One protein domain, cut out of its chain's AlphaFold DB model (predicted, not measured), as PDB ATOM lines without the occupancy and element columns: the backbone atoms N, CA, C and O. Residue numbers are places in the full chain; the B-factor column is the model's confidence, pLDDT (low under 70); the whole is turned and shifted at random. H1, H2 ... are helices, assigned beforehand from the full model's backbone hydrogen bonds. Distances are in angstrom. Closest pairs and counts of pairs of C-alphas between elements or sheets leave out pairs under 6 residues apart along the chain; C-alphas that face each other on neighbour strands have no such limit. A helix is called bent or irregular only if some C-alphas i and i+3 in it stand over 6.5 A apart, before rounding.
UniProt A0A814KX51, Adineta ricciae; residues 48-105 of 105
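Overview. This is residues 48 to 105 of the 105 residues of a protein of Adineta ricciae (UniProt A0A814KX51). What does one see first? One long, kinked helix, H2, whose end sticks out with residues 98 to 105, beside a body largely of loops that includes the tiny helix H1. The 25-residue link, residues 59 to 83, joins H1 to H2. How is it made up? Of 58 printed residues, 24 lie in two named helices, under half; the class is all helix, with no named strand. It is compact, radius of gyration of the C-alphas 11.5 A, spanning 33 by 25 by 15 A.

Along the chain. Where is H1? Residues 55 to 58, from C-alpha 55 at (-20.092, -25.851, 31.794). Where is H2? Residues 84 to 103, 26.3 A long, ending at C-alpha 103 at (-18.192, -5.124, 47.587). It is irregular: C-alphas 88 and 91 are 8.2 A apart, and it has a kink of 85 degrees near residue 91.

Arrangement. Do the helices meet? H1 and H2 touch, H2 with residues 88 to 92 alone; the closest C-alphas, of Gln 57 and Pro 88, are 7.4 A apart. What of the backbones? In H2, 10 of 16 O i to N i+4 pairs are within hydrogen-bond range; H1 is too short for such a pair. Is anything paired outside named strands? Residues 51 to 52 pair with 71 to 72, parallel.

Size, cuts and confidence. How far does it reach? The C-alphas farthest apart, of Asn 61 and Asn 105, are 35.0 A apart. Is it unbroken and sure? The printed part has no cut; the H1 to H2 link is long; residue 105 is under pLDDT 70.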
ATOM      1  N   ILE A  48     -11.510 -19.987  29.322       97.38
ATOM      2  CA  ILE A  48     -11.327 -19.401  30.663       97.38
ATOM      3  C   ILE A  48     -11.652 -17.897  30.738       97.38
ATOM      4  O   ILE A  48     -11.877 -17.383  31.832       97.38
ATOM      5  N   TYR A  49     -11.682 -17.190  29.603       97.56
ATOM      6  CA  TYR A  49     -12.063 -15.773  29.508       97.56
ATOM      7  C   TYR A  49     -13.541 -15.558  29.135       97.56
ATOM      8  O   TYR A  49     -13.962 -14.421  28.935       97.56
ATOM      9  N   ASN A  50     -14.323 -16.628  28.989       97.25
ATOM     10  CA  ASN A  50     -15.764 -16.590  28.729       97.25
ATOM     11  C   ASN A  50     -16.390 -17.954  29.088       97.25
ATOM     12  O   ASN A  50     -16.996 -18.618  28.242       97.25
ATOM     13  N   SER A  51     -16.157 -18.435  30.312       97.94
ATOM     14  CA  SER A  51     -16.627 -19.754  30.743       97.94
ATOM     15  C   SER A  51     -18.117 -19.684  31.056       97.94
ATOM     16  O   SER A  51     -18.522 -18.990  31.985       97.94
ATOM     17  N   LEU A  52     -18.946 -20.399  30.295       97.44
ATOM     18  CA  LEU A  52     -20.391 -20.425  30.528       97.44
ATOM     19  C   LEU A  52     -20.698 -21.122  31.852       97.44
ATOM     20  O   LEU A  52     -20.198 -22.223  32.073       97.44
ATOM     21  N   LYS A  53     -21.576 -20.546  32.685       97.12
ATOM     22  CA  LYS A  53     -22.030 -21.169  33.948       97.12
ATOM     23  C   LYS A  53     -22.418 -22.640  33.766       97.12
ATOM     24  O   LYS A  53     -22.068 -23.483  34.580       97.12
ATOM     25  N   THR A  54     -23.099 -22.956  32.666       97.12
ATOM     26  CA  THR A  54     -23.584 -24.308  32.369       97.12
ATOM     27  C   THR A  54     -22.469 -25.340  32.194       97.12
ATOM     28  O   THR A  54     -22.725 -26.534  32.357       97.12
ATOM     29  N   PHE A  55     -21.228 -24.931  31.907       97.50
ATOM     30  CA  PHE A  55     -20.092 -25.851  31.794       97.50
ATOM     31  C   PHE A  55     -19.757 -26.541  33.117       97.50
ATOM     32  O   PHE A  55     -19.235 -27.650  33.068       97.50
ATOM     33  N   SER A  56     -20.124 -25.969  34.271       96.56
ATOM     34  CA  SER A  56     -19.940 -26.641  35.564       96.56
ATOM     35  C   SER A  56     -20.691 -27.971  35.655       96.56
ATOM     36  O   SER A  56     -20.230 -28.878  36.334       96.56
ATOM     37  N   GLN A  57     -21.824 -28.088  34.950       96.62
ATOM     38  CA  GLN A  57     -22.656 -29.294  34.925       96.62
ATOM     39  C   GLN A  57     -22.480 -30.095  33.631       96.62
ATOM     40  O   GLN A  57     -22.415 -31.317  33.649       96.62
ATOM     41  N   THR A  58     -22.393 -29.408  32.491       96.88
ATOM     42  CA  THR A  58     -22.392 -30.056  31.165       96.88
ATOM     43  C   THR A  58     -21.006 -30.471  30.677       96.88
ATOM     44  O   THR A  58     -20.902 -31.370  29.851       96.88
ATOM     45  N   HIS A  59     -19.943 -29.822  31.163       95.94
ATOM     46  CA  HIS A  59     -18.561 -30.079  30.749       95.94
ATOM     47  C   HIS A  59     -17.598 -30.001  31.954       95.94
ATOM     48  O   HIS A  59     -16.650 -29.205  31.954       95.94
ATOM     49  N   PRO A  60     -17.822 -30.809  33.010       94.31
ATOM     50  CA  PRO A  60     -17.071 -30.707  34.264       94.31
ATOM     51  C   PRO A  60     -15.566 -30.962  34.083       94.31
ATOM     52  O   PRO A  60     -14.745 -30.414  34.812       94.31
ATOM     53  N   ASN A  61     -15.181 -31.726  33.058       95.62
ATOM     54  CA  ASN A  61     -13.789 -32.013  32.709       95.62
ATOM     55  C   ASN A  61     -12.975 -30.777  32.289       95.62
ATOM     56  O   ASN A  61     -11.753 -30.813  32.382       95.62
ATOM     57  N   ILE A  62     -13.624 -29.702  31.826       92.69
ATOM     58  CA  ILE A  62     -12.960 -28.433  31.474       92.69
ATOM     59  C   ILE A  62     -13.291 -27.303  32.460       92.69
ATOM     60  O   ILE A  62     -12.776 -26.190  32.319       92.69
ATOM     61  N   TRP A  63     -14.134 -27.572  33.463       96.25
ATOM     62  CA  TRP A  63     -14.524 -26.613  34.494       96.25
ATOM     63  C   TRP A  63     -13.499 -26.579  35.633       96.25
ATOM     64  O   TRP A  63     -13.715 -27.056  36.746       96.25
ATOM     65  N   HIS A  64     -12.336 -25.996  35.357       96.25
ATOM     66  CA  HIS A  64     -11.304 -25.791  36.371       96.25
ATOM     67  C   HIS A  64     -11.437 -24.399  36.979       96.25
ATOM     68  O   HIS A  64     -10.789 -23.462  36.512       96.25
ATOM     69  N   ILE A  65     -12.266 -24.264  38.018       95.81
ATOM     70  CA  ILE A  65     -12.614 -22.960  38.603       95.81
ATOM     71  C   ILE A  65     -11.392 -22.094  38.955       95.81
ATOM     72  O   ILE A  65     -11.390 -20.905  38.671       95.81
ATOM     73  N   SER A  66     -10.298 -22.695  39.437       96.75
ATOM     74  CA  SER A  66      -9.042 -21.995  39.757       96.75
ATOM     75  C   SER A  66      -8.322 -21.376  38.549       96.75
ATOM     76  O   SER A  66      -7.494 -20.478  38.705       96.75
ATOM     77  N   LYS A  67      -8.617 -21.847  37.332       97.56
ATOM     78  CA  LYS A  67      -8.062 -21.327  36.072       97.56
ATOM     79  C   LYS A  67      -8.997 -20.330  35.388       97.56
ATOM     80  O   LYS A  67      -8.523 -19.538  34.572       97.56
ATOM     81  N   ILE A  68     -10.296 -20.384  35.684       98.00
ATOM     82  CA  ILE A  68     -11.306 -19.515  35.075       98.00
ATOM     83  C   ILE A  68     -11.060 -18.070  35.514       98.00
ATOM     84  O   ILE A  68     -10.806 -17.788  36.681       98.00
ATOM     85  N   LYS A  69     -11.101 -17.151  34.547       97.69
ATOM     86  CA  LYS A  69     -10.913 -15.710  34.762       97.69
ATOM     87  C   LYS A  69     -12.225 -14.942  34.671       97.69
ATOM     88  O   LYS A  69     -12.381 -13.947  35.365       97.69
ATOM     89  N   ILE A  70     -13.150 -15.388  33.820       98.06
ATOM     90  CA  ILE A  70     -14.459 -14.756  33.630       98.06
ATOM     91  C   ILE A  70     -15.526 -15.845  33.513       98.06
ATOM     92  O   ILE A  70     -15.444 -16.706  32.633       98.06
ATOM     93  N   ILE A  71     -16.539 -15.771  34.379       97.94
ATOM     94  CA  ILE A  71     -17.743 -16.604  34.317       97.94
ATOM     95  C   ILE A  71     -18.848 -15.814  33.616       97.94
ATOM     96  O   ILE A  71     -19.147 -14.680  33.987       97.94
ATOM     97  N   HIS A  72     -19.483 -16.429  32.624       97.81
ATOM     98  CA  HIS A  72     -20.623 -15.870  31.913       97.81
ATOM     99  C   HIS A  72     -21.920 -16.540  32.387       97.81
ATOM    100  O   HIS A  72     -22.205 -17.705  32.088       97.81
ATOM    101  N   PHE A  73     -22.719 -15.776  33.131       97.38
ATOM    102  CA  PHE A  73     -24.024 -16.184  33.648       97.38
ATOM    103  C   PHE A  73     -25.113 -16.065  32.567       97.38
ATOM    104  O   PHE A  73     -25.811 -15.053  32.455       97.38
ATOM    105  N   ILE A  74     -25.233 -17.114  31.752       95.19
ATOM    106  CA  ILE A  74     -26.300 -17.279  30.751       95.19
ATOM    107  C   ILE A  74     -27.556 -17.919  31.360       95.19
ATOM    108  O   ILE A  74     -27.479 -18.523  32.432       95.19
ATOM    109  N   LEU A  75     -28.686 -17.821  30.645       94.38
ATOM    110  CA  LEU A  75     -30.018 -18.244  31.109       94.38
ATOM    111  C   LEU A  75     -30.409 -17.478  32.389       94.38
ATOM    112  O   LEU A  75     -30.193 -16.264  32.451       94.38
ATOM    113  N   SER A  76     -30.946 -18.180  33.388       96.00
ATOM    114  CA  SER A  76     -31.295 -17.663  34.713       96.00
ATOM    115  C   SER A  76     -30.130 -16.948  35.382       96.00
ATOM    116  O   SER A  76     -28.993 -17.453  35.393       96.00
ATOM    117  N   LYS A  77     -30.396 -15.769  35.947       96.56
ATOM    118  CA  LYS A  77     -29.355 -14.929  36.540       96.56
ATOM    119  C   LYS A  77     -29.118 -15.304  38.001       96.56
ATOM    120  O   LYS A  77     -30.018 -15.827  38.654       96.56
ATOM    121  N   PRO A  78     -27.905 -15.075  38.533       96.25
ATOM    122  CA  PRO A  78     -27.589 -15.434  39.915       96.25
ATOM    123  C   PRO A  78     -28.393 -14.625  40.942       96.25
ATOM    124  O   PRO A  78     -28.598 -15.111  42.052       96.25
ATOM    125  N   TRP A  79     -28.872 -13.429  40.575       95.06
ATOM    126  CA  TRP A  79     -29.720 -12.602  41.435       95.06
ATOM    127  C   TRP A  79     -31.190 -13.045  41.494       95.06
ATOM    128  O   TRP A  79     -31.899 -12.649  42.416       95.06
ATOM    129  N   ASP A  80     -31.626 -13.920  40.583       94.69
ATOM    130  CA  ASP A  80     -32.983 -14.474  40.556       94.69
ATOM    131  C   ASP A  80     -33.076 -15.668  41.527       94.69
ATOM    132  O   ASP A  80     -33.031 -16.838  41.126       94.69
ATOM    133  N   LYS A  81     -33.131 -15.376  42.834       83.19
ATOM    134  CA  LYS A  81     -33.049 -16.385  43.913       83.19
ATOM    135  C   LYS A  81     -34.174 -17.425  43.879       83.19
ATOM    136  O   LYS A  81     -33.944 -18.563  44.280       83.19
ATOM    137  N   ASP A  82     -35.343 -17.044  43.375       90.31
ATOM    138  CA  ASP A  82     -36.536 -17.896  43.337       90.31
ATOM    139  C   ASP A  82     -36.621 -18.771  42.072       90.31
ATOM    140  O   ASP A  82     -37.532 -19.591  41.937       90.31
ATOM    141  N   ASP A  83     -35.674 -18.641  41.134       93.50
ATOM    142  CA  ASP A  83     -35.674 -19.437  39.907       93.50
ATOM    143  C   ASP A  83     -35.164 -20.867  40.162       93.50
ATOM    144  O   ASP A  83     -33.986 -21.106  40.445       93.50
ATOM    145  N   GLN A  84     -36.044 -21.855  39.993       91.44
ATOM    146  CA  GLN A  84     -35.708 -23.273  40.161       91.44
ATOM    147  C   GLN A  84     -34.635 -23.758  39.172       91.44
ATOM    148  O   GLN A  84     -33.884 -24.687  39.478       91.44
ATOM    149  N   ASN A  85     -34.478 -23.104  38.019       92.50
ATOM    150  CA  ASN A  85     -33.425 -23.432  37.054       92.50
ATOM    151  C   ASN A  85     -32.019 -23.096  37.574       92.50
ATOM    152  O   ASN A  85     -31.023 -23.552  37.009       92.50
ATOM    153  N   ASN A  86     -31.910 -22.327  38.662       92.88
ATOM    154  CA  ASN A  86     -30.643 -22.067  39.334       92.88
ATOM    155  C   ASN A  86     -30.206 -23.204  40.273       92.88
ATOM    156  O   ASN A  86     -29.033 -23.230  40.651       92.88
ATOM    157  N   LEU A  87     -31.082 -24.158  40.620       93.25
ATOM    158  CA  LEU A  87     -30.759 -25.248  41.554       93.25
ATOM    159  C   LEU A  87     -29.506 -26.059  41.155       93.25
ATOM    160  O   LEU A  87     -28.674 -26.293  42.032       93.25
ATOM    161  N   PRO A  88     -29.294 -26.434  39.876       95.69
ATOM    162  CA  PRO A  88     -28.092 -27.166  39.462       95.69
ATOM    163  C   PRO A  88     -26.810 -26.325  39.493       95.69
ATOM    164  O   PRO A  88     -25.711 -26.860  39.374       95.69
ATOM    165  N   TYR A  89     -26.923 -25.002  39.612       96.31
ATOM    166  CA  TYR A  89     -25.797 -24.073  39.515       96.31
ATOM    167  C   TYR A  89     -25.570 -23.283  40.806       96.31
ATOM    168  O   TYR A  89     -24.916 -22.242  40.764       96.31
ATOM    169  N   LYS A  90     -26.099 -23.763  41.941       94.69
ATOM    170  CA  LYS A  90     -25.986 -23.104  43.252       94.69
ATOM    171  C   LYS A  90     -24.547 -22.724  43.590       94.69
ATOM    172  O   LYS A  90     -24.304 -21.557  43.869       94.69
ATOM    173  N   ASP A  91     -23.605 -23.654  43.454       95.06
ATOM    174  CA  ASP A  91     -22.196 -23.414  43.790       95.06
ATOM    175  C   ASP A  91     -21.577 -22.305  42.926       95.06
ATOM    176  O   ASP A  91     -20.861 -21.441  43.420       95.06
ATOM    177  N   VAL A  92     -21.896 -22.279  41.627       96.75
ATOM    178  CA  VAL A  92     -21.386 -21.247  40.710       96.75
ATOM    179  C   VAL A  92     -22.061 -19.898  40.961       96.75
ATOM    180  O   VAL A  92     -21.408 -18.861  40.888       96.75
ATOM    181  N   ASN A  93     -23.361 -19.895  41.263       96.88
ATOM    182  CA  ASN A  93     -24.100 -18.683  41.611       96.88
ATOM    183  C   ASN A  93     -23.639 -18.102  42.957       96.88
ATOM    184  O   ASN A  93     -23.641 -16.881  43.105       96.88
ATOM    185  N   GLN A  94     -23.205 -18.938  43.906       95.81
ATOM    186  CA  GLN A  94     -22.674 -18.483  45.191       95.81
ATOM    187  C   GLN A  94     -21.445 -17.586  45.004       95.81
ATOM    188  O   GLN A  94     -21.368 -16.542  45.636       95.81
ATOM    189  N   LEU A  95     -20.569 -17.895  44.039       96.38
ATOM    190  CA  LEU A  95     -19.407 -17.053  43.713       96.38
ATOM    191  C   LEU A  95     -19.792 -15.615  43.331       96.38
ATOM    192  O   LEU A  95     -19.054 -14.675  43.620       96.38
ATOM    193  N   TRP A  96     -20.940 -15.433  42.668       96.44
ATOM    194  CA  TRP A  96     -21.447 -14.101  42.335       96.44
ATOM    195  C   TRP A  96     -21.874 -13.347  43.599       96.44
ATOM    196  O   TRP A  96     -21.529 -12.180  43.767       96.44
ATOM    197  N   TRP A  97     -22.585 -14.025  44.504       95.56
ATOM    198  CA  TRP A  97     -23.041 -13.441  45.767       95.56
ATOM    199  C   TRP A  97     -21.898 -13.144  46.730       95.56
ATOM    200  O   TRP A  97     -21.920 -12.098  47.370       95.56
ATOM    201  N   ASP A  98     -20.886 -14.007  46.799       95.94
ATOM    202  CA  ASP A  98     -19.690 -13.776  47.610       95.94
ATOM    203  C   ASP A  98     -18.974 -12.497  47.157       95.94
ATOM    204  O   ASP A  98     -18.630 -11.650  47.981       95.94
ATOM    205  N   ALA A  99     -18.823 -12.312  45.840       94.69
ATOM    206  CA  ALA A  99     -18.248 -11.098  45.273       94.69
ATOM    207  C   ALA A  99     -19.125  -9.862  45.532       94.69
ATOM    208  O   ALA A  99     -18.607  -8.828  45.946       94.69
ATOM    209  N   PHE A 100     -20.443  -9.964  45.329       94.81
ATOM    210  CA  PHE A 100     -21.376  -8.865  45.589       94.81
ATOM    211  C   PHE A 100     -21.321  -8.419  47.055       94.81
ATOM    212  O   PHE A 100     -21.079  -7.247  47.333       94.81
ATOM    213  N   ASN A 101     -21.442  -9.366  47.988       94.75
ATOM    214  CA  ASN A 101     -21.416  -9.092  49.422       94.75
ATOM    215  C   ASN A 101     -20.063  -8.532  49.880       94.75
ATOM    216  O   ASN A 101     -20.027  -7.679  50.760       94.75
ATOM    217  N   TYR A 102     -18.953  -8.978  49.282       90.88
ATOM    218  CA  TYR A 102     -17.632  -8.403  49.548       90.88
ATOM    219  C   TYR A 102     -17.557  -6.922  49.153       90.88
ATOM    220  O   TYR A 102     -16.916  -6.145  49.849       90.88
ATOM    221  N   THR A 103     -18.216  -6.519  48.063       82.88
ATOM    222  CA  THR A 103     -18.192  -5.124  47.587       82.88
ATOM    223  C   THR A 103     -19.161  -4.184  48.302       82.88
ATOM    224  O   THR A 103     -19.032  -2.972  48.164       82.88
ATOM    225  N   THR A 104     -20.149  -4.720  49.021       79.06
ATOM    226  CA  THR A 104     -21.169  -3.927  49.727       79.06
ATOM    227  C   THR A 104     -20.905  -3.766  51.225       79.06
ATOM    228  O   THR A 104     -21.712  -3.132  51.902       79.06
ATOM    229  N   ASN A 105     -19.819  -4.352  51.733       61.78
ATOM    230  CA  ASN A 105     -19.294  -4.135  53.085       61.78
ATOM    231  C   ASN A 105     -18.186  -3.079  53.056       61.78
ATOM    232  O   ASN A 105     -18.081  -2.329  54.050       61.78
TER     233      ASN A 105